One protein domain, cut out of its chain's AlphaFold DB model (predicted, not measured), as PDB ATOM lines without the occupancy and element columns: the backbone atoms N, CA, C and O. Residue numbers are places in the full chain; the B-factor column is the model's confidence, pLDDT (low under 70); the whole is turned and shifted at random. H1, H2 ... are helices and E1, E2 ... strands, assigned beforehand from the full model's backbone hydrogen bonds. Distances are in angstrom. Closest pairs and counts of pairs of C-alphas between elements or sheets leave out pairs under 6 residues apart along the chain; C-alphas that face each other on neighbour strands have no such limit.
ATOM      1  N   MET A 482     201.890 138.556 120.925       45.12
ATOM      2  CA  MET A 482     201.110 138.835 119.725       45.12
ATOM      3  C   MET A 482     199.640 138.468 119.953       45.12
ATOM      4  O   MET A 482     199.315 137.290 120.073       45.12
ATOM      5  N   ASP A 483     198.758 139.466 119.955       39.91
ATOM      6  CA  ASP A 483     197.308 139.264 120.032       39.91
ATOM      7  C   ASP A 483     196.707 138.992 118.638       39.91
ATOM      8  O   ASP A 483     196.796 139.828 117.736       39.91
ATOM      9  N   VAL A 484     196.056 137.836 118.465       47.62
ATOM     10  CA  VAL A 484     195.341 137.429 117.243       47.62
ATOM     11  C   VAL A 484     193.866 137.212 117.549       47.62
ATOM     12  O   VAL A 484     193.522 136.278 118.268       47.62
ATOM     13  N   GLU A 485     192.960 137.988 116.952       38.41
ATOM     14  CA  GLU A 485     191.537 137.626 116.968       38.41
ATOM     15  C   GLU A 485     191.268 136.431 116.037       38.41
ATOM     16  O   GLU A 485     191.223 136.564 114.813       38.41
ATOM     17  N   VAL A 486     191.048 135.253 116.626       46.34
ATOM     18  CA  VAL A 486     190.673 134.023 115.920       46.34
ATOM     19  C   VAL A 486     189.204 133.723 116.197       46.34
ATOM     20  O   VAL A 486     188.771 133.580 117.337       46.34
ATOM     21  N   ALA A 487     188.400 133.569 115.150       41.53
ATOM     22  CA  ALA A 487     187.041 133.070 115.307       41.53
ATOM     23  C   ALA A 487     187.072 131.533 115.299       41.53
ATOM     24  O   ALA A 487     187.185 130.922 114.238       41.53
ATOM     25  N   LEU A 488     187.019 130.910 116.483       48.09
ATOM     26  CA  LEU A 488     187.007 129.451 116.601       48.09
ATOM     27  C   LEU A 488     185.621 128.870 116.328       48.09
ATOM     28  O   LEU A 488     184.610 129.301 116.892       48.09
ATOM     29  N   PHE A 489     185.620 127.825 115.507       48.38
ATOM     30  CA  PHE A 489     184.468 127.005 115.167       48.38
ATOM     31  C   PHE A 489     184.940 125.585 114.859       48.38
ATOM     32  O   PHE A 489     186.131 125.337 114.687       48.38
ATOM     33  N   PRO A 590     196.929 124.685 104.870       46.81
ATOM     34  CA  PRO A 590     196.244 125.019 106.116       46.81
ATOM     35  C   PRO A 590     195.442 126.308 105.919       46.81
ATOM     36  O   PRO A 590     196.007 127.330 105.525       46.81
ATOM     37  N   GLU A 591     194.130 126.245 106.177       57.06
ATOM     38  CA  GLU A 591     193.164 127.322 105.893       57.06
ATOM     39  C   GLU A 591     193.542 128.671 106.536       57.06
ATOM     40  O   GLU A 591     193.109 129.726 106.074       57.06
ATOM     41  N   TRP A 592     194.358 128.634 107.595       71.88
ATOM     42  CA  TRP A 592     194.739 129.779 108.411       71.88
ATOM     43  C   TRP A 592     196.265 129.829 108.536       71.88
ATOM     44  O   TRP A 592     196.864 129.138 109.364       71.88
ATOM     45  N   THR A 593     196.900 130.651 107.697       78.56
ATOM     46  CA  THR A 593     198.306 131.054 107.848       78.56
ATOM     47  C   THR A 593     198.357 132.564 108.058       78.56
ATOM     48  O   THR A 593     197.884 133.316 107.209       78.56
ATOM     49  N   PHE A 594     198.940 133.004 109.170       82.50
ATOM     50  CA  PHE A 594     199.193 134.408 109.487       82.50
ATOM     51  C   PHE A 594     200.695 134.670 109.355       82.50
ATOM     52  O   PHE A 594     201.500 133.931 109.919       82.50
ATOM     53  N   ASP A 595     201.069 135.707 108.612       84.88
ATOM     54  CA  ASP A 595     202.460 136.046 108.304       84.88
ATOM     55  C   ASP A 595     202.681 137.536 108.594       84.88
ATOM     56  O   ASP A 595     202.049 138.394 107.971       84.88
ATOM     57  N   ASN A 671     224.175 143.087 127.784       66.06
ATOM     58  CA  ASN A 671     222.857 142.567 127.460       66.06
ATOM     59  C   ASN A 671     222.528 142.939 125.999       66.06
ATOM     60  O   ASN A 671     222.232 144.112 125.738       66.06
ATOM     61  N   PRO A 672     222.588 142.005 125.030       74.25
ATOM     62  CA  PRO A 672     221.907 142.184 123.752       74.25
ATOM     63  C   PRO A 672     220.388 142.179 123.978       74.25
ATOM     64  O   PRO A 672     219.895 141.619 124.954       74.25
ATOM     65  N   VAL A 673     219.637 142.789 123.063       81.25
ATOM     66  CA  VAL A 673     218.171 142.852 123.151       81.25
ATOM     67  C   VAL A 673     217.612 141.449 122.946       81.25
ATOM     68  O   VAL A 673     217.696 140.926 121.836       81.25
ATOM     69  N   THR A 674     217.060 140.825 123.983       86.69
ATOM     70  CA  THR A 674     216.378 139.535 123.842       86.69
ATOM     71  C   THR A 674     214.894 139.728 123.544       86.69
ATOM     72  O   THR A 674     214.295 140.764 123.856       86.69
ATOM     73  N   ILE A 675     214.288 138.711 122.932       87.31
ATOM     74  CA  ILE A 675     212.836 138.547 122.930       87.31
ATOM     75  C   ILE A 675     212.456 137.147 123.400       87.31
ATOM     76  O   ILE A 675     213.113 136.162 123.069       87.31
ATOM     77  N   LEU A 676     211.363 137.101 124.154       88.44
ATOM     78  CA  LEU A 676     210.643 135.904 124.553       88.44
ATOM     79  C   LEU A 676     209.241 136.030 123.940       88.44
ATOM     80  O   LEU A 676     208.428 136.774 124.489       88.44
ATOM     81  N   PRO A 677     208.986 135.442 122.759       85.06
ATOM     82  CA  PRO A 677     207.731 135.653 122.054       85.06
ATOM     83  C   PRO A 677     206.628 134.711 122.552       85.06
ATOM     84  O   PRO A 677     206.796 133.491 122.582       85.06
ATOM     85  N   ASP A 678     205.481 135.290 122.874       84.50
ATOM     86  CA  ASP A 678     204.229 134.607 123.192       84.50
ATOM     87  C   ASP A 678     203.176 134.867 122.096       84.50
ATOM     88  O   ASP A 678     203.124 135.954 121.507       84.50
ATOM     89  N   ILE A 679     202.335 133.869 121.812       84.56
ATOM     90  CA  ILE A 679     201.208 133.977 120.878       84.56
ATOM     91  C   ILE A 679     199.918 133.886 121.675       84.56
ATOM     92  O   ILE A 679     199.693 132.910 122.387       84.56
ATOM     93  N   ARG A 680     199.025 134.857 121.475       87.56
ATOM     94  CA  ARG A 680     197.720 134.884 122.123       87.56
ATOM     95  C   ARG A 680     196.590 134.855 121.127       87.56
ATOM     96  O   ARG A 680     196.447 135.743 120.290       87.56
ATOM     97  N   LEU A 681     195.767 133.823 121.233       83.62
ATOM     98  CA  LEU A 681     194.602 133.644 120.379       83.62
ATOM     99  C   LEU A 681     193.367 134.124 121.151       83.62
ATOM    100  O   LEU A 681     193.058 133.607 122.219       83.62
ATOM    101  N   HIS A 682     192.654 135.113 120.625       84.19
ATOM    102  CA  HIS A 682     191.463 135.706 121.234       84.19
ATOM    103  C   HIS A 682     190.216 135.253 120.479       84.19
ATOM    104  O   HIS A 682     190.074 135.545 119.293       84.19
ATOM    105  N   ILE A 683     189.285 134.564 121.147       83.81
ATOM    106  CA  ILE A 683     188.037 134.121 120.508       83.81
ATOM    107  C   ILE A 683     187.171 135.337 120.170       83.81
ATOM    108  O   ILE A 683     186.670 136.009 121.075       83.81
ATOM    109  N   ASN A 684     186.874 135.564 118.885       86.69
ATOM    110  CA  ASN A 684     185.867 136.556 118.491       86.69
ATOM    111  C   ASN A 684     184.448 136.072 118.865       86.69
ATOM    112  O   ASN A 684     183.701 135.499 118.065       86.69
ATOM    113  N   LYS A 685     184.073 136.308 120.126       88.38
ATOM    114  CA  LYS A 685     182.846 135.798 120.756       88.38
ATOM    115  C   LYS A 685     181.575 136.176 120.007       88.38
ATOM    116  O   LYS A 685     180.627 135.398 120.008       88.38
ATOM    117  N   GLY A 686     181.535 137.364 119.401       86.19
ATOM    118  CA  GLY A 686     180.378 137.836 118.637       86.19
ATOM    119  C   GLY A 686     180.124 136.961 117.412       86.19
ATOM    120  O   GLY A 686     179.017 136.452 117.237       86.19
ATOM    121  N   ARG A 687     181.171 136.710 116.614       83.38
ATOM    122  CA  ARG A 687     181.087 135.853 115.427       83.38
ATOM    123  C   ARG A 687     180.856 134.383 115.794       83.38
ATOM    124  O   ARG A 687     180.027 133.737 115.157       83.38
ATOM    125  N   THR A 688     181.505 133.869 116.846       84.94
ATOM    126  CA  THR A 688     181.258 132.499 117.339       84.94
ATOM    127  C   THR A 688     179.810 132.309 117.805       84.94
ATOM    128  O   THR A 688     179.194 131.310 117.444       84.94
ATOM    129  N   LYS A 689     179.216 133.271 118.530       89.31
ATOM    130  CA  LYS A 689     177.802 133.195 118.948       89.31
ATOM    131  C   LYS A 689     176.851 133.178 117.745       89.31
ATOM    132  O   LYS A 689     176.006 132.292 117.676       89.31
ATOM    133  N   ALA A 690     177.046 134.072 116.770       86.88
ATOM    134  CA  ALA A 690     176.205 134.150 115.572       86.88
ATOM    135  C   ALA A 690     176.155 132.824 114.782       86.88
ATOM    136  O   ALA A 690     175.072 132.311 114.513       86.88
ATOM    137  N   VAL A 691     177.315 132.223 114.486       83.38
ATOM    138  CA  VAL A 691     177.387 130.957 113.731       83.38
ATOM    139  C   VAL A 691     176.751 129.789 114.490       83.38
ATOM    140  O   VAL A 691     176.072 128.960 113.889       83.38
ATOM    141  N   VAL A 692     176.940 129.700 115.809       86.00
ATOM    142  CA  VAL A 692     176.367 128.601 116.609       86.00
ATOM    143  C   VAL A 692     174.840 128.705 116.690       86.00
ATOM    144  O   VAL A 692     174.156 127.680 116.699       86.00
ATOM    145  N   GLU A 693     174.294 129.924 116.701       87.75
ATOM    146  CA  GLU A 693     172.849 130.176 116.651       87.75
ATOM    147  C   GLU A 693     172.243 129.904 115.257       87.75
ATOM    148  O   GLU A 693     171.103 129.433 115.173       87.75
ATOM    149  N   GLU A 694     173.010 130.125 114.183       88.56
ATOM    150  CA  GLU A 694     172.635 129.840 112.789       88.56
ATOM    151  C   GLU A 694     172.672 128.333 112.460       88.56
ATOM    152  O   GLU A 694     171.643 127.740 112.120       88.56
ATOM    153  N   GLU A 695     173.824 127.677 112.636       85.06
ATOM    154  CA  GLU A 695     174.020 126.254 112.316       85.06
ATOM    155  C   GLU A 695     173.269 125.319 113.282       85.06
ATOM    156  O   GLU A 695     172.758 124.266 112.880       85.06
ATOM    157  N   GLN A 696     173.168 125.710 114.561       85.25
ATOM    158  CA  GLN A 696     172.576 124.933 115.663       85.25
ATOM    159  C   GLN A 696     173.212 123.539 115.820       85.25
ATOM    160  O   GLN A 696     172.516 122.520 115.887       85.25
ATOM    161  N   GLN A 697     174.547 123.484 115.854       80.38
ATOM    162  CA  GLN A 697     175.290 122.228 115.986       80.38
ATOM    163  C   GLN A 697     174.937 121.482 117.287       80.38
ATOM    164  O   GLN A 697     175.025 122.033 118.381       80.38
ATOM    165  N   TRP A 698     174.588 120.195 117.172       79.56
ATOM    166  CA  TRP A 698     174.013 119.381 118.261       79.56
ATOM    167  C   TRP A 698     174.873 119.334 119.538       79.56
ATOM    168  O   TRP A 698     174.334 119.339 120.643       79.56
ATOM    169  N   PHE A 699     176.200 119.261 119.397       83.88
ATOM    170  CA  PHE A 699     177.141 119.077 120.515       83.88
ATOM    171  C   PHE A 699     177.578 120.389 121.187       83.88
ATOM    172  O   PHE A 699     178.285 120.364 122.200       83.88
ATOM    173  N   TRP A 700     177.164 121.536 120.642       87.62
ATOM    174  CA  TRP A 700     177.468 122.843 121.211       87.62
ATOM    175  C   TRP A 700     176.410 123.254 122.241       87.62
ATOM    176  O   TRP A 700     175.217 122.997 122.057       87.62
ATOM    177  N   PRO A 701     176.808 123.933 123.330       88.62
ATOM    178  CA  PRO A 701     175.847 124.640 124.162       88.62
ATOM    179  C   PRO A 701     175.200 125.801 123.386       88.62
ATOM    180  O   PRO A 701     175.774 126.327 122.438       88.62
ATOM    181  N   THR A 702     174.015 126.236 123.819       90.12
ATOM    182  CA  THR A 702     173.251 127.326 123.188       90.12
ATOM    183  C   THR A 702     172.719 128.309 124.233       90.12
ATOM    184  O   THR A 702     172.488 127.958 125.394       90.12
ATOM    185  N   GLY A 703     172.546 129.577 123.849       91.12
ATOM    186  CA  GLY A 703     172.099 130.633 124.761       91.12
ATOM    187  C   GLY A 703     173.052 130.818 125.949       91.12
ATOM    188  O   GLY A 703     174.261 130.972 125.770       91.12
ATOM    189  N   LYS A 704     172.536 130.793 127.188       90.94
ATOM    190  CA  LYS A 704     173.370 131.064 128.374       90.94
ATOM    191  C   LYS A 704     174.551 130.097 128.515       90.94
ATOM    192  O   LYS A 704     175.617 130.547 128.899       90.94
ATOM    193  N   THR A 705     174.418 128.812 128.187       89.19
ATOM    194  CA  THR A 705     175.548 127.873 128.325       89.19
ATOM    195  C   THR A 705     176.643 128.082 127.276       89.19
ATOM    196  O   THR A 705     177.763 127.631 127.504       89.19
ATOM    197  N   LEU A 706     176.343 128.769 126.164       90.81
ATOM    198  CA  LEU A 706     177.327 129.223 125.175       90.81
ATOM    199  C   LEU A 706     178.017 130.512 125.631       90.81
ATOM    200  O   LEU A 706     179.230 130.633 125.503       90.81
ATOM    201  N   ASN A 707     177.258 131.444 126.216       90.62
ATOM    202  CA  ASN A 707     177.831 132.613 126.883       90.62
ATOM    203  C   ASN A 707     178.767 132.168 128.013       90.62
ATOM    204  O   ASN A 707     179.941 132.483 127.965       90.62
ATOM    205  N   ASP A 708     178.304 131.341 128.953       88.75
ATOM    206  CA  ASP A 708     179.131 130.781 130.028       88.75
ATOM    207  C   ASP A 708     180.402 130.074 129.498       88.75
ATOM    208  O   ASP A 708     181.445 130.202 130.127       88.75
ATOM    209  N   LEU A 709     180.346 129.370 128.355       87.62
ATOM    210  CA  LEU A 709     181.514 128.732 127.716       87.62
ATOM    211  C   LEU A 709     182.520 129.755 127.149       87.62
ATOM    212  O   LEU A 709     183.723 129.541 127.223       87.62
ATOM    213  N   LEU A 710     182.038 130.862 126.583       88.50
ATOM    214  CA  LEU A 710     182.877 131.911 125.988       88.50
ATOM    215  C   LEU A 710     183.311 132.986 127.000       88.50
ATOM    216  O   LEU A 710     184.272 133.705 126.756       88.50
ATOM    217  N   ASP A 711     182.598 133.127 128.117       84.69
ATOM    218  CA  ASP A 711     182.702 134.252 129.053       84.69
ATOM    219  C   ASP A 711     183.211 133.859 130.454       84.69
ATOM    220  O   ASP A 711     183.371 134.741 131.295       84.69
ATOM    221  N   LYS A 712     183.525 132.577 130.703       75.25
ATOM    222  CA  LYS A 712     184.194 132.110 131.941       75.25
ATOM    223  C   LYS A 712     185.656 131.690 131.779       75.25
ATOM    224  O   LYS A 712     186.331 131.542 132.788       75.25
ATOM    225  N   GLY A 713     186.141 131.516 130.548       62.97
ATOM    226  CA  GLY A 713     187.452 130.906 130.312       62.97
ATOM    227  C   GLY A 713     187.429 129.399 130.585       62.97
ATOM    228  O   GLY A 713     186.381 128.828 130.896       62.97
ATOM    229  N   PHE A 714     188.577 128.747 130.408       58.06
ATOM    230  CA  PHE A 714     188.642 127.283 130.369       58.06
ATOM    231  C   PHE A 714     188.970 126.614 131.697       58.06
ATOM    232  O   PHE A 714     188.580 125.464 131.897       58.06
ATOM    233  N   ASP A 715     189.592 127.351 132.612       57.12
ATOM    234  CA  ASP A 715     189.970 126.876 133.936       57.12
ATOM    235  C   ASP A 715     189.348 127.829 134.964       57.12
ATOM    236  O   ASP A 715     189.743 128.988 135.074       57.12
ATOM    237  N   GLY A 716     188.314 127.361 135.672       55.59
ATOM    238  CA  GLY A 716     187.390 128.210 136.445       55.59
ATOM    239  C   GLY A 716     187.983 128.936 137.661       55.59
ATOM    240  O   GLY A 716     187.281 129.743 138.269       55.59
ATOM    241  N   ASP A 717     189.245 128.657 137.985       58.03
ATOM    242  CA  ASP A 717     190.012 129.245 139.086       58.03
ATOM    243  C   ASP A 717     191.166 130.154 138.592       58.03
ATOM    244  O   ASP A 717     191.794 130.848 139.392       58.03
ATOM    245  N   SER A 718     191.438 130.189 137.279       53.44
ATOM    246  CA  SER A 718     192.521 130.975 136.672       53.44
ATOM    247  C   SER A 718     192.055 132.395 136.302       53.44
ATOM    248  O   SER A 718     191.108 132.537 135.529       53.44
ATOM    249  N   PRO A 719     192.723 133.475 136.758       51.78
ATOM    250  CA  PRO A 719     192.282 134.860 136.540       51.78
ATOM    251  C   PRO A 719     192.612 135.439 135.144       51.78
ATOM    252  O   PRO A 719     192.619 136.660 134.975       51.78
ATOM    253  N   HIS A 720     192.909 134.594 134.154       54.66
ATOM    254  CA  HIS A 720     193.233 135.005 132.780       54.66
ATOM    255  C   HIS A 720     191.961 135.337 131.977       54.66
ATOM    256  O   HIS A 720     190.857 134.931 132.354       54.66
ATOM    257  N   PHE A 721     192.074 136.124 130.898       51.78
ATOM    258  CA  PHE A 721     190.878 136.667 130.250       51.78
ATOM    259  C   PHE A 721     190.027 135.564 129.599       51.78
ATOM    260  O   PHE A 721     190.536 134.723 128.855       51.78
ATOM    261  N   PRO A 722     188.700 135.553 129.828       61.50
ATOM    262  CA  PRO A 722     187.843 134.493 129.326       61.50
ATOM    263  C   PRO A 722     187.743 134.568 127.799       61.50
ATOM    264  O   PRO A 722     187.052 135.442 127.272       61.50
ATOM    265  N   GLY A 723     188.410 133.646 127.103       68.19
ATOM    266  CA  GLY A 723     188.498 133.597 125.640       68.19
ATOM    267  C   GLY A 723     189.873 133.949 125.059       68.19
ATOM    268  O   GLY A 723     189.986 133.993 123.840       68.19
ATOM    269  N   GLU A 724     190.885 134.183 125.895       78.75
ATOM    270  CA  GLU A 724     192.301 134.292 125.520       78.75
ATOM    271  C   GLU A 724     192.978 132.915 125.706       78.75
ATOM    272  O   GLU A 724     192.821 132.288 126.757       78.75
ATOM    273  N   PHE A 725     193.706 132.422 124.700       78.25
ATOM    274  CA  PHE A 725     194.620 131.278 124.824       78.25
ATOM    275  C   PHE A 725     196.053 131.792 124.772       78.25
ATOM    276  O   PHE A 725     196.453 132.334 123.743       78.25
ATOM    277  N   GLU A 726     196.824 131.586 125.835       83.25
ATOM    278  CA  GLU A 726     198.274 131.797 125.829       83.25
ATOM    279  C   GLU A 726     198.946 130.539 125.254       83.25
ATOM    280  O   GLU A 726     198.720 129.433 125.750       83.25
ATOM    281  N   VAL A 727     199.702 130.684 124.162       83.88
ATOM    282  CA  VAL A 727     200.304 129.579 123.399       83.88
ATOM    283  C   VAL A 727     201.829 129.756 123.415       83.88
ATOM    284  O   VAL A 727     202.404 130.321 122.477       83.88
ATOM    285  N   PRO A 728     202.510 129.299 124.486       83.81
ATOM    286  CA  PRO A 728     203.912 129.619 124.721       83.81
ATOM    287  C   PRO A 728     204.833 128.940 123.698       83.81
ATOM    288  O   PRO A 728     205.090 127.736 123.753       83.81
ATOM    289  N   LEU A 729     205.418 129.741 122.800       87.25
ATOM    290  CA  LEU A 729     206.395 129.277 121.799       87.25
ATOM    291  C   LEU A 729     207.690 128.722 122.404       87.25
ATOM    292  O   LEU A 729     208.448 128.045 121.707       87.25
ATOM    293  N   GLN A 730     207.916 128.974 123.697       84.19
ATOM    294  CA  GLN A 730     208.977 128.392 124.522       84.19
ATOM    295  C   GLN A 730     209.237 126.921 124.169       84.19
ATOM    296  O   GLN A 730     210.393 126.546 123.995       84.19
ATOM    297  N   GLY A 731     208.182 126.111 123.998       78.31
ATOM    298  CA  GLY A 731     208.263 124.689 123.648       78.31
ATOM    299  C   GLY A 731     209.252 124.377 122.517       78.31
ATOM    300  O   GLY A 731     210.251 123.705 122.766       78.31
ATOM    301  N   GLY A 732     209.015 124.901 121.308       74.38
ATOM    302  CA  GLY A 732     209.868 124.638 120.136       74.38
ATOM    303  C   GLY A 732     211.098 125.547 120.011       74.38
ATOM    304  O   GLY A 732     212.111 125.140 119.444       74.38
ATOM    305  N   LEU A 733     211.072 126.752 120.600       83.94
ATOM    306  CA  LEU A 733     212.187 127.710 120.504       83.94
ATOM    307  C   LEU A 733     213.472 127.275 121.238       83.94
ATOM    308  O   LEU A 733     214.530 127.853 120.989       83.94
ATOM    309  N   ALA A 734     213.421 126.227 122.069       82.81
ATOM    310  CA  ALA A 734     214.617 125.610 122.658       82.81
ATOM    311  C   ALA A 734     215.633 125.115 121.613       82.81
ATOM    312  O   ALA A 734     216.829 125.113 121.881       82.81
ATOM    313  N   SER A 735     215.185 124.776 120.399       75.25
ATOM    314  CA  SER A 735     216.059 124.391 119.277       75.25
ATOM    315  C   SER A 735     216.975 125.522 118.765       75.25
ATOM    316  O   SER A 735     217.818 125.298 117.901       75.25
ATOM    317  N   ILE A 736     216.797 126.753 119.263       73.56
ATOM    318  CA  ILE A 736     217.312 127.995 118.650       73.56
ATOM    319  C   ILE A 736     218.038 128.885 119.667       73.56
ATOM    320  O   ILE A 736     218.818 129.766 119.297       73.56
ATOM    321  N   THR A 737     217.790 128.668 120.957       85.00
ATOM    322  CA  THR A 737     218.461 129.358 122.058       85.00
ATOM    323  C   THR A 737     218.663 128.401 123.225       85.00
ATOM    324  O   THR A 737     217.714 127.814 123.735       85.00
ATOM    325  N   GLY A 738     219.914 128.278 123.672       82.06
ATOM    326  CA  GLY A 738     220.282 127.554 124.892       82.06
ATOM    327  C   GLY A 738     220.071 128.369 126.175       82.06
ATOM    328  O   GLY A 738     220.667 128.047 127.199       82.06
ATOM    329  N   ALA A 739     219.300 129.460 126.122       84.19
ATOM    330  CA  ALA A 739     218.920 130.220 127.307       84.19
ATOM    331  C   ALA A 739     217.825 129.482 128.095       84.19
ATOM    332  O   ALA A 739     216.861 128.985 127.515       84.19
ATOM    333  N   GLU A 740     217.952 129.450 129.422       82.81
ATOM    334  CA  GLU A 740     217.020 128.758 130.326       82.81
ATOM    335  C   GLU A 740     215.597 129.350 130.273       82.81
ATOM    336  O   GLU A 740     214.615 128.610 130.271       82.81
ATOM    337  N   ASP A 741     215.483 130.676 130.123       80.56
ATOM    338  CA  ASP A 741     214.213 131.388 129.908       80.56
ATOM    339  C   ASP A 741     213.651 131.229 128.479       80.56
ATOM    340  O   ASP A 741     212.545 131.687 128.186       80.56
ATOM    341  N   ARG A 742     214.413 130.581 127.589       85.94
ATOM    342  CA  ARG A 742     214.176 130.423 126.146       85.94
ATOM    343  C   ARG A 742     213.974 131.742 125.389       85.94
ATOM    344  O   ARG A 742     213.416 131.749 124.289       85.94
ATOM    345  N   ALA A 743     214.472 132.856 125.926       85.56
ATOM    346  CA  ALA A 743     214.602 134.093 125.173       85.56
ATOM    347  C   ALA A 743     215.801 133.995 124.213       85.56
ATOM    348  O   ALA A 743     216.813 133.357 124.515       85.56
ATOM    349  N   PHE A 744     215.722 134.634 123.042       87.25
ATOM    350  CA  PHE A 744     216.838 134.655 122.088       87.25
ATOM    351  C   PHE A 744     217.333 136.081 121.805       87.25
ATOM    352  O   PHE A 744     216.522 137.009 121.713       87.25
ATOM    353  N   PRO A 745     218.657 136.291 121.672       87.69
ATOM    354  CA  PRO A 745     219.227 137.607 121.411       87.69
ATOM    355  C   PRO A 745     219.021 138.019 119.950       87.69
ATOM    356  O   PRO A 745     219.423 137.312 119.020       87.69
ATOM    357  N   LEU A 746     218.448 139.205 119.749       88.75
ATOM    358  CA  LEU A 746     218.337 139.859 118.452       88.75
ATOM    359  C   LEU A 746     219.684 140.468 118.056       88.75
ATOM    360  O   LEU A 746     220.202 141.369 118.719       88.75
ATOM    361  N   LEU A 747     220.242 139.991 116.946       88.06
ATOM    362  CA  LEU A 747     221.484 140.499 116.373       88.06
ATOM    363  C   LEU A 747     221.182 141.425 115.180       88.06
ATOM    364  O   LEU A 747     220.362 141.065 114.331       88.06
ATOM    365  N   PRO A 748     221.844 142.594 115.067       86.38
ATOM    366  CA  PRO A 748     221.695 143.472 113.908       86.38
ATOM    367  C   PRO A 748     222.151 142.776 112.617       86.38
ATOM    368  O   PRO A 748     223.116 142.010 112.609       86.38
ATOM    369  N   GLY A 749     221.455 143.063 111.519       87.62
ATOM    370  CA  GLY A 749     221.711 142.488 110.203       87.62
ATOM    371  C   GLY A 749     221.236 141.049 110.036       87.62
ATOM    372  O   GLY A 749     221.773 140.331 109.196       87.62
ATOM    373  N   ARG A 750     220.230 140.626 110.811       91.88
ATOM    374  CA  ARG A 750     219.587 139.312 110.679       91.88
ATOM    375  C   ARG A 750     218.066 139.412 110.612       91.88
ATOM    376  O   ARG A 750     217.458 140.285 111.233       91.88
ATOM    377  N   ILE A 751     217.459 138.477 109.886       94.38
ATOM    378  CA  ILE A 751     216.031 138.180 109.949       94.38
ATOM    379  C   ILE A 751     215.823 136.800 110.574       94.38
ATOM    380  O   ILE A 751     216.369 135.798 110.114       94.38
ATOM    381  N   TYR A 752     215.031 136.768 111.638       92.81
ATOM    382  CA  TYR A 752     214.610 135.569 112.350       92.81
ATOM    383  C   TYR A 752     213.203 135.235 111.854       92.81
ATOM    384  O   TYR A 752     212.300 136.054 111.995       92.81
ATOM    385  N   THR A 753     213.013 134.077 111.230       93.94
ATOM    386  CA  THR A 753     211.720 133.637 110.688       93.94
ATOM    387  C   THR A 753     211.187 132.487 111.528       93.94
ATOM    388  O   THR A 753     211.478 131.329 111.232       93.94
ATOM    389  N   ILE A 754     210.424 132.810 112.572       92.69
ATOM    390  CA  ILE A 754     209.730 131.841 113.423       92.69
ATOM    391  C   ILE A 754     208.538 131.281 112.649       92.69
ATOM    392  O   ILE A 754     207.718 132.030 112.123       92.69
ATOM    393  N   ARG A 755     208.426 129.959 112.585       93.88
ATOM    394  CA  ARG A 755     207.294 129.221 112.024       93.88
ATOM    395  C   ARG A 755     206.672 128.424 113.157       93.88
ATOM    396  O   ARG A 755     207.363 127.606 113.748       93.88
ATOM    397  N   ALA A 756     205.399 128.653 113.453       92.94
ATOM    398  CA  ALA A 756     204.696 127.966 114.532       92.94
ATOM    399  C   ALA A 756     203.467 127.249 113.970       92.94
ATOM    400  O   ALA A 756     202.559 127.893 113.448       92.94
ATOM    401  N   ASN A 757     203.444 125.925 114.078       92.62
ATOM    402  CA  ASN A 757     202.296 125.089 113.765       92.62
ATOM    403  C   ASN A 757     201.515 124.875 115.072       92.62
ATOM    404  O   ASN A 757     201.950 124.129 115.948       92.62
ATOM    405  N   VAL A 758     200.384 125.562 115.223       91.88
ATOM    406  CA  VAL A 758     199.535 125.507 116.422       91.88
ATOM    407  C   VAL A 758     198.305 124.654 116.133       91.88
ATOM    408  O   VAL A 758     197.542 124.938 115.211       91.88
ATOM    409  N   GLN A 759     198.093 123.614 116.931       91.56
ATOM    410  CA  GLN A 759     196.860 122.835 116.916       91.56
ATOM    411  C   GLN A 759     195.872 123.457 117.898       91.56
ATOM    412  O   GLN A 759     196.223 123.734 119.042       91.56
ATOM    413  N   VAL A 760     194.626 123.660 117.466       89.44
ATOM    414  CA  VAL A 760     193.528 124.071 118.352       89.44
ATOM    415  C   VAL A 760     192.451 123.000 118.298       89.44
ATOM    416  O   VAL A 760     191.757 122.861 117.292       89.44
ATOM    417  N   PHE A 761     192.314 122.233 119.377       89.12
ATOM    418  CA  PHE A 761     191.371 121.124 119.462       89.12
ATOM    419  C   PHE A 761     190.222 121.419 120.437       89.12
ATOM    420  O   PHE A 761     190.407 122.063 121.474       89.12
ATOM    421  N   PRO A 762     189.001 120.942 120.138       90.00
ATOM    422  CA  PRO A 762     187.905 120.971 121.091       90.00
ATOM    423  C   PRO A 762     188.058 119.860 122.131       90.00
ATOM    424  O   PRO A 762     188.276 118.698 121.782       90.00
ATOM    425  N   LEU A 763     187.841 120.206 123.398       91.00
ATOM    426  CA  LEU A 763     187.643 119.260 124.484       91.00
ATOM    427  C   LEU A 763     186.141 119.124 124.773       91.00
ATOM    428  O   LEU A 763     185.489 119.982 125.386       91.00
ATOM    429  N   TYR A 764     185.590 118.002 124.325       92.06
ATOM    430  CA  TYR A 764     184.243 117.566 124.659       92.06
ATOM    431  C   TYR A 764     184.251 116.766 125.962       92.06
ATOM    432  O   TYR A 764     185.090 115.890 126.140       92.06
ATOM    433  N   GLU A 765     183.272 116.973 126.840       91.94
ATOM    434  CA  GLU A 765     183.034 116.094 127.992       91.94
ATOM    435  C   GLU A 765     181.787 115.240 127.739       91.94
ATOM    436  O   GLU A 765     180.744 115.755 127.320       91.94
ATOM    437  N   LYS A 766     181.873 113.929 127.994       89.69
ATOM    438  CA  LYS A 766     180.675 113.083 128.103       89.69
ATOM    439  C   LYS A 766     180.034 113.340 129.463       89.69
ATOM    440  O   LYS A 766     180.634 113.037 130.490       89.69
ATOM    441  N   SER A 767     178.819 113.883 129.484       84.88
ATOM    442  CA  SER A 767     178.119 114.184 130.740       84.88
ATOM    443  C   SER A 767     177.918 112.919 131.586       84.88
ATOM    444  O   SER A 767     177.256 111.981 131.145       84.88
ATOM    445  N   LYS A 768     178.428 112.926 132.828       80.88
ATOM    446  CA  LYS A 768     178.390 111.794 133.781       80.88
ATOM    447  C   LYS A 768     176.997 111.176 133.989       80.88
ATOM    448  O   LYS A 768     176.894 110.003 134.335       80.88
ATOM    449  N   TRP A 769     175.935 111.958 133.790       78.44
ATOM    450  CA  TRP A 769     174.541 111.545 134.001       78.44
ATOM    451  C   TRP A 769     173.729 111.389 132.707       78.44
ATOM    452  O   TRP A 769     172.564 110.992 132.762       78.44
ATOM    453  N   ASP A 770     174.294 111.719 131.543       80.50
ATOM    454  CA  ASP A 770     173.559 111.660 130.280       80.50
ATOM    455  C   ASP A 770     173.723 110.289 129.620       80.50
ATOM    456  O   ASP A 770     174.610 110.059 128.799       80.50
ATOM    457  N   TRP A 771     172.825 109.375 129.985       75.81
ATOM    458  CA  TRP A 771     172.733 107.999 129.481       75.81
ATOM    459  C   TRP A 771     172.635 107.870 127.951       75.81
ATOM    460  O   TRP A 771     172.866 106.790 127.416       75.81
ATOM    461  N   PHE A 772     172.342 108.957 127.231       82.44
ATOM    462  CA  PHE A 772     172.443 109.018 125.769       82.44
ATOM    463  C   PHE A 772     173.889 109.156 125.248       82.44
ATOM    464  O   PHE A 772     174.089 109.262 124.040       82.44
ATOM    465  N   GLY A 773     174.895 109.225 126.126       80.38
ATOM    466  CA  GLY A 773     176.308 109.353 125.758       80.38
ATOM    467  C   GLY A 773     176.675 110.691 125.109       80.38
ATOM    468  O   GLY A 773     177.726 110.786 124.473       80.38
ATOM    469  N   ARG A 774     175.821 111.719 125.235       85.19
ATOM    470  CA  ARG A 774     176.022 113.020 124.584       85.19
ATOM    471  C   ARG A 774     177.290 113.699 125.103       85.19
ATOM    472  O   ARG A 774     177.391 114.066 126.276       85.19
ATOM    473  N   SER A 775     178.225 113.907 124.185       89.44
ATOM    474  CA  SER A 775     179.293 114.886 124.315       89.44
ATOM    475  C   SER A 775     178.706 116.299 124.338       89.44
ATOM    476  O   SER A 775     177.802 116.631 123.569       89.44
ATOM    477  N   ARG A 776     179.253 117.147 125.206       89.81
ATOM    478  CA  ARG A 776     179.067 118.600 125.179       89.81
ATOM    479  C   ARG A 776     180.433 119.257 125.035       89.81
ATOM    480  O   ARG A 776     181.370 118.850 125.717       89.81
ATOM    481  N   LEU A 777     180.538 120.289 124.202       90.12
ATOM    482  CA  LEU A 777     181.731 121.136 124.160       90.12
ATOM    483  C   LEU A 777     181.889 121.876 125.502       90.12
ATOM    484  O   LEU A 777     180.981 122.606 125.921       90.12
ATOM    485  N   VAL A 778     183.010 121.638 126.187       89.50
ATOM    486  CA  VAL A 778     183.315 122.196 127.521       89.50
ATOM    487  C   VAL A 778     184.482 123.172 127.478       89.50
ATOM    488  O   VAL A 778     184.473 124.152 128.217       89.50
ATOM    489  N   LYS A 779     185.472 122.910 126.626       88.81
ATOM    490  CA  LYS A 779     186.728 123.653 126.550       88.81
ATOM    491  C   LYS A 779     187.262 123.577 125.116       88.81
ATOM    492  O   LYS A 779     186.931 122.646 124.384       88.81
ATOM    493  N   TRP A 780     188.058 124.554 124.706       86.94
ATOM    494  CA  TRP A 780     189.030 124.371 123.626       86.94
ATOM    495  C   TRP A 780     190.410 124.454 124.255       86.94
ATOM    496  O   TRP A 780     190.576 125.020 125.336       86.94
ATOM    497  N   GLU A 781     191.394 123.908 123.570       87.19
ATOM    498  CA  GLU A 781     192.760 123.861 124.053       87.19
ATOM    499  C   GLU A 781     193.686 124.013 122.847       87.19
ATOM    500  O   GLU A 781     193.396 123.507 121.759       87.19
ATOM    501  N   ALA A 782     194.730 124.819 123.016       89.38
ATOM    502  CA  ALA A 782     195.632 125.227 121.952       89.38
ATOM    503  C   ALA A 782     197.058 124.852 122.350       89.38
ATOM    504  O   ALA A 782     197.510 125.218 123.433       89.38
ATOM    505  N   SER A 783     197.762 124.128 121.483       89.44
ATOM    506  CA  SER A 783     199.137 123.695 121.713       89.44
ATOM    507  C   SER A 783     200.016 123.988 120.504       89.44
ATOM    508  O   SER A 783     199.573 123.957 119.354       89.44
ATOM    509  N   VAL A 784     201.297 124.251 120.757       91.31
ATOM    510  CA  VAL A 784     202.318 124.217 119.709       91.31
ATOM    511  C   VAL A 784     202.569 122.748 119.367       91.31
ATOM    512  O   VAL A 784     203.019 121.993 120.224       91.31
ATOM    513  N   ALA A 785     202.261 122.340 118.138       91.25
ATOM    514  CA  ALA A 785     202.568 121.001 117.633       91.25
ATOM    515  C   ALA A 785     204.000 120.920 117.079       91.25
ATOM    516  O   ALA A 785     204.647 119.885 117.178       91.25
ATOM    517  N   ASP A 786     204.488 122.026 116.515       91.06
ATOM    518  CA  ASP A 786     205.865 122.228 116.064       91.06
ATOM    519  C   ASP A 786     206.150 123.739 116.044       91.06
ATOM    520  O   ASP A 786     205.285 124.526 115.647       91.06
ATOM    521  N   ALA A 787     207.347 124.159 116.454       91.75
ATOM    522  CA  ALA A 787     207.825 125.507 116.182       91.75
ATOM    523  C   ALA A 787     209.319 125.510 115.844       91.75
ATOM    524  O   ALA A 787     210.160 125.083 116.631       91.75
ATOM    525  N   GLN A 788     209.619 126.073 114.679       91.94
ATOM    526  CA  GLN A 788     210.946 126.197 114.081       91.94
ATOM    527  C   GLN A 788     211.295 127.685 113.991       91.94
ATOM    528  O   GLN A 788     210.397 128.522 113.895       91.94
ATOM    529  N   ALA A 789     212.570 128.052 113.882       91.50
ATOM    530  CA  ALA A 789     212.921 129.343 113.292       91.50
ATOM    531  C   ALA A 789     214.207 129.272 112.479       91.50
ATOM    532  O   ALA A 789     215.224 128.750 112.926       91.50
ATOM    533  N   ALA A 790     214.159 129.853 111.284       91.75
ATOM    534  CA  ALA A 790     215.333 130.049 110.448       91.75
ATOM    535  C   ALA A 790     215.948 131.425 110.728       91.75
ATOM    536  O   ALA A 790     215.223 132.401 110.931       91.75
ATOM    537  N   VAL A 791     217.275 131.527 110.680       92.81
ATOM    538  CA  VAL A 791     217.996 132.798 110.820       92.81
ATOM    539  C   VAL A 791     218.781 133.063 109.541       92.81
ATOM    540  O   VAL A 791     219.691 132.310 109.208       92.81
ATOM    541  N   ALA A 792     218.447 134.143 108.838       93.31
ATOM    542  CA  ALA A 792     219.125 134.566 107.613       93.31
ATOM    543  C   ALA A 792     219.778 135.951 107.795       93.31
ATOM    544  O   ALA A 792     219.318 136.740 108.628       93.31
ATOM    545  N   PRO A 793     220.849 136.280 107.050       92.75
ATOM    546  CA  PRO A 793     221.364 137.644 106.993       92.75
ATOM    547  C   PRO A 793     220.353 138.582 106.316       92.75
ATOM    548  O   PRO A 793     219.569 138.160 105.468       92.75
ATOM    549  N   LEU A 794     220.387 139.863 106.682       89.25
ATOM    550  CA  LEU A 794     219.686 140.931 105.966       89.25
ATOM    551  C   LEU A 794     220.603 141.619 104.955       89.25
ATOM    552  O   LEU A 794     221.821 141.663 105.137       89.25
ATOM    553  N   ASP A 795     219.989 142.223 103.934       86.19
ATOM    554  CA  ASP A 795     220.678 143.049 102.944       86.19
ATOM    555  C   ASP A 795     221.554 144.123 103.592       86.19
ATOM    556  O   ASP A 795     221.232 144.694 104.639       86.19
ATOM    557  N   TYR A 796     222.649 144.463 102.910       73.94
ATOM    558  CA  TYR A 796     223.667 145.374 103.428       73.94
ATOM    559  C   TYR A 796     223.105 146.726 103.905       73.94
ATOM    560  O   TYR A 796     223.598 147.276 104.891       73.94
ATOM    561  N   GLU A 797     222.066 147.268 103.263       77.81
ATOM    562  CA  GLU A 797     221.424 148.520 103.693       77.81
ATOM    563  C   GLU A 797     220.630 148.357 105.004       77.81
ATOM    564  O   GLU A 797     220.697 149.217 105.890       77.81
ATOM    565  N   ALA A 798     219.969 147.210 105.177       82.12
ATOM    566  CA  ALA A 798     219.198 146.833 106.359       82.12
ATOM    567  C   ALA A 798     220.060 146.249 107.501       82.12
ATOM    568  O   ALA A 798     219.523 145.884 108.541       82.12
ATOM    569  N   ARG A 799     221.401 146.225 107.389       76.81
ATOM    570  CA  ARG A 799     222.307 145.664 108.424       76.81
ATOM    571  C   ARG A 799     222.241 146.315 109.818       76.81
ATOM    572  O   ARG A 799     222.873 145.838 110.754       76.81
ATOM    573  N   HIS A 800     221.542 147.442 109.936       80.12
ATOM    574  CA  HIS A 800     221.294 148.175 111.182       80.12
ATOM    575  C   HIS A 800     219.928 147.827 111.810       80.12
ATOM    576  O   HIS A 800     219.550 148.358 112.853       80.12
ATOM    577  N   GLU A 801     219.188 146.925 111.173       86.75
ATOM    578  CA  GLU A 801     217.889 146.413 111.580       86.75
ATOM    579  C   GLU A 801     218.037 144.949 112.021       86.75
ATOM    580  O   GLU A 801     218.929 144.235 111.564       86.75
ATOM    581  N   CYS A 802     217.138 144.480 112.876       90.12
ATOM    582  CA  CYS A 802     216.791 143.068 112.974       90.12
ATOM    583  C   CYS A 802     215.307 142.938 112.659       90.12
ATOM    584  O   CYS A 802     214.498 143.743 113.119       90.12
ATOM    585  N   ARG A 803     214.932 141.916 111.899       92.06
ATOM    586  CA  ARG A 803     213.526 141.616 111.613       92.06
ATOM    587  C   ARG A 803     213.159 140.289 112.243       92.06
ATOM    588  O   ARG A 803     213.938 139.342 112.195       92.06
ATOM    589  N   VAL A 804     211.982 140.226 112.845       91.06
ATOM    590  CA  VAL A 804     211.424 138.987 113.380       91.06
ATOM    591  C   VAL A 804     210.115 138.752 112.655       91.06
ATOM    592  O   VAL A 804     209.121 139.435 112.903       91.06
ATOM    593  N   ARG A 805     210.161 137.833 111.695       93.00
ATOM    594  CA  ARG A 805     209.015 137.373 110.927       93.00
ATOM    595  C   ARG A 805     208.426 136.155 111.618       93.00
ATOM    596  O   ARG A 805     209.154 135.249 112.014       93.00
ATOM    597  N   TYR A 806     207.115 136.139 111.741       90.69
ATOM    598  CA  TYR A 806     206.355 135.097 112.400       90.69
ATOM    599  C   TYR A 806     205.342 134.542 111.406       90.69
ATOM    600  O   TYR A 806     204.538 135.287 110.848       90.69
ATOM    601  N   ILE A 807     205.394 133.233 111.190       92.25
ATOM    602  CA  ILE A 807     204.529 132.487 110.281       92.25
ATOM    603  C   ILE A 807     203.750 131.486 111.134       92.25
ATOM    604  O   ILE A 807     204.188 130.354 111.355       92.25
ATOM    605  N   LEU A 808     202.614 131.931 111.661       91.19
ATOM    606  CA  LEU A 808     201.692 131.105 112.433       91.19
ATOM    607  C   LEU A 808     200.792 130.326 111.472       91.19
ATOM    608  O   LEU A 808     200.136 130.912 110.612       91.19
ATOM    609  N   ARG A 809     200.722 129.009 111.635       91.81
ATOM    610  CA  ARG A 809     199.807 128.114 110.924       91.81
ATOM    611  C   ARG A 809     198.904 127.442 111.942       91.81
ATOM    612  O   ARG A 809     199.415 126.814 112.865       91.81
ATOM    613  N   ILE A 810     197.588 127.538 111.766       89.69
ATOM    614  CA  ILE A 810     196.663 126.713 112.549       89.69
ATOM    615  C   ILE A 810     196.495 125.383 111.813       89.69
ATOM    616  O   ILE A 810     196.022 125.350 110.674       89.69
ATOM    617  N   ASP A 811     196.921 124.295 112.448       87.88
ATOM    618  CA  ASP A 811     196.830 122.950 111.885       87.88
ATOM    619  C   ASP A 811     195.396 122.414 112.001       87.88
ATOM    620  O   ASP A 811     194.869 122.192 113.094       87.88
ATOM    621  N   ASN A 812     194.766 122.183 110.848       79.25
ATOM    622  CA  ASN A 812     193.406 121.657 110.745       79.25
ATOM    623  C   ASN A 812     193.309 120.141 111.010       79.25
ATOM    624  O   ASN A 812     192.204 119.605 111.058       79.25
ATOM    625  N   ARG A 813     194.438 119.449 111.220       79.56
ATOM    626  CA  ARG A 813     194.493 118.024 111.594       79.56
ATOM    627  C   ARG A 813     194.306 117.786 113.098       79.56
ATOM    628  O   ARG A 813     194.260 116.629 113.522       79.56
ATOM    629  N   ALA A 814     194.190 118.854 113.895       80.56
ATOM    630  CA  ALA A 814     193.945 118.809 115.333       80.56
ATOM    631  C   ALA A 814     192.712 117.943 115.666       80.56
ATOM    632  O   ALA A 814     191.570 118.287 115.353       80.56
ATOM    633  N   ARG A 815     192.935 116.784 116.295       83.12
ATOM    634  CA  ARG A 815     191.864 115.826 116.599       83.12
ATOM    635  C   ARG A 815     191.015 116.315 117.768       83.12
ATOM    636  O   ARG A 815     191.546 116.754 118.781       83.12
ATOM    637  N   GLN A 816     189.695 116.153 117.668       85.81
ATOM    638  CA  GLN A 816     188.798 116.362 118.807       85.81
ATOM    639  C   GLN A 816     189.190 115.465 119.990       85.81
ATOM    640  O   GLN A 816     189.333 114.250 119.831       85.81
ATOM    641  N   LEU A 817     189.311 116.049 121.181       87.31
ATOM    642  CA  LEU A 817     189.497 115.298 122.415       87.31
ATOM    643  C   LEU A 817     188.148 115.085 123.098       87.31
ATOM    644  O   LEU A 817     187.303 115.980 123.167       87.31
ATOM    645  N   VAL A 818     187.947 113.880 123.627       89.56
ATOM    646  CA  VAL A 818     186.749 113.528 124.389       89.56
ATOM    647  C   VAL A 818     187.178 113.087 125.777       89.56
ATOM    648  O   VAL A 818     187.685 111.984 125.961       89.56
ATOM    649  N   LYS A 819     186.935 113.941 126.769       89.44
ATOM    650  CA  LYS A 819     187.070 113.605 128.181       89.44
ATOM    651  C   LYS A 819     185.995 112.582 128.544       89.44
ATOM    652  O   LYS A 819     184.804 112.896 128.650       89.44
ATOM    653  N   VAL A 820     186.432 111.335 128.692       87.19
ATOM    654  CA  VAL A 820     185.637 110.215 129.201       87.19
ATOM    655  C   VAL A 820     185.966 110.046 130.683       87.19
ATOM    656  O   VAL A 820     187.123 110.152 131.080       87.19
ATOM    657  N   TYR A 821     184.954 109.796 131.512       85.94
ATOM    658  CA  TYR A 821     185.179 109.417 132.905       85.94
ATOM    659  C   TYR A 821     185.735 107.990 132.955       85.94
ATOM    660  O   TYR A 821     185.180 107.101 132.317       85.94
ATOM    661  N   THR A 822     186.783 107.756 133.749       89.12
ATOM    662  CA  THR A 822     187.365 106.416 133.976       89.12
ATOM    663  C   THR A 822     186.365 105.408 134.543       89.12
ATOM    664  O   THR A 822     186.555 104.205 134.407       89.12
TER     665      THR A 822
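AT A GLANCE: This is residues 482 to 489, 590 to 595 and 671 to 822 of the 1030 residues of the protein "EF-hand domain-containing protein" of Vitrella brassicaformis (strain CCMP3155) (UniProt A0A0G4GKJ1). A very long, twisted two-stranded hairpin, E5 and E6, makes the long axis, with E7 beside one part of E5 and E8 beside another, and a small sheet of E1, E3 and E4 lies partly face to face with this larger sheet, the strands crossed. H1 and H2 sit beyond one end of the small sheet, and H3 packs on E6. The printed part has 166 residues, with eight named strands and three named helices in the order E1 E2 E3 H1 H2 E4 H3 E5 E6 E7 E8. The small sheet is mixed, in the order E1 E3 E4; the larger one, of E2, E5, E6, E7 and E8, is branched, and the class is mixed, helices and strands. The whole is loose, with a radius of gyration of the C-alphas of 19.5 A, and elongated, spanning 66 by 35 by 30 A.

IN THESE COORDINATES: Find C-alpha 482 at (201.110, 138.835, 119.725), where E1, residues 482 to 486, begins. Next come E2, residues 592 to 595, and E3, residues 678 to 683, 16.4 A long. H1, residues 685 to 695, is 15.5 A long; H2 is residues 704 to 711, E4 724 to 728 and H3 730 to 733. At C-alpha 750, (219.587, 139.312, 110.679), E5 begins and runs 50.1 A to residue 766. E6, residues 775 to 793, runs 50.9 A and bends by 59 degrees at residue 778. E7, residues 801 to 811, is 31.5 A long, and E8, residues 817 to 819, ends at (187.070, 113.605, 128.181).

HOW THE PARTS SIT: Look first at the hairpin E5 and E6, antiparallel, with N 757 and O 786 2.8 A apart. On the other side of E5 are E7, parallel, N 754 to O 805 2.8 A, and E8, parallel, N 819 to O 764 2.8 A. E2 is antiparallel to E7, N 594 to O 808 2.8 A. This sheet is twisted. With the small sheet it makes a sandwich, two sheets face to face, their strands at 40 degrees; there E3 is parallel to E1, N 484 to O 680 2.8 A, and antiparallel to E4, N 725 to O 681 2.8 A. H3 lies over E6 at a height over the sheet of 6.9 A, the closest C-alphas being those of Gly 732 and Ala 787, 4.5 A. H2 only grazes that sheet, with residues 705 to 710. The helical hairpin H1 and H2 only just touches, with 3 pairs of C-alphas within 8 A, the closest Lys 685 and Leu 710, 6.5 A. In H1 and H2 every O i to N i+4 pair is within hydrogen-bond range; H3 is too short for one.

THE WHOLE: The C-alphas of Trp 771 and Glu 797, 68.4 A, are farthest apart. Two cuts leave gaps: C-alphas 489 and 590 are 15.0 A apart, C-alphas 595 and 671 28.7 A. The links H2 to E4 and H3 to E5 are long. Confidence is under 70 at residues 482 to 489, 590 to 591, 671 and 713 to 723.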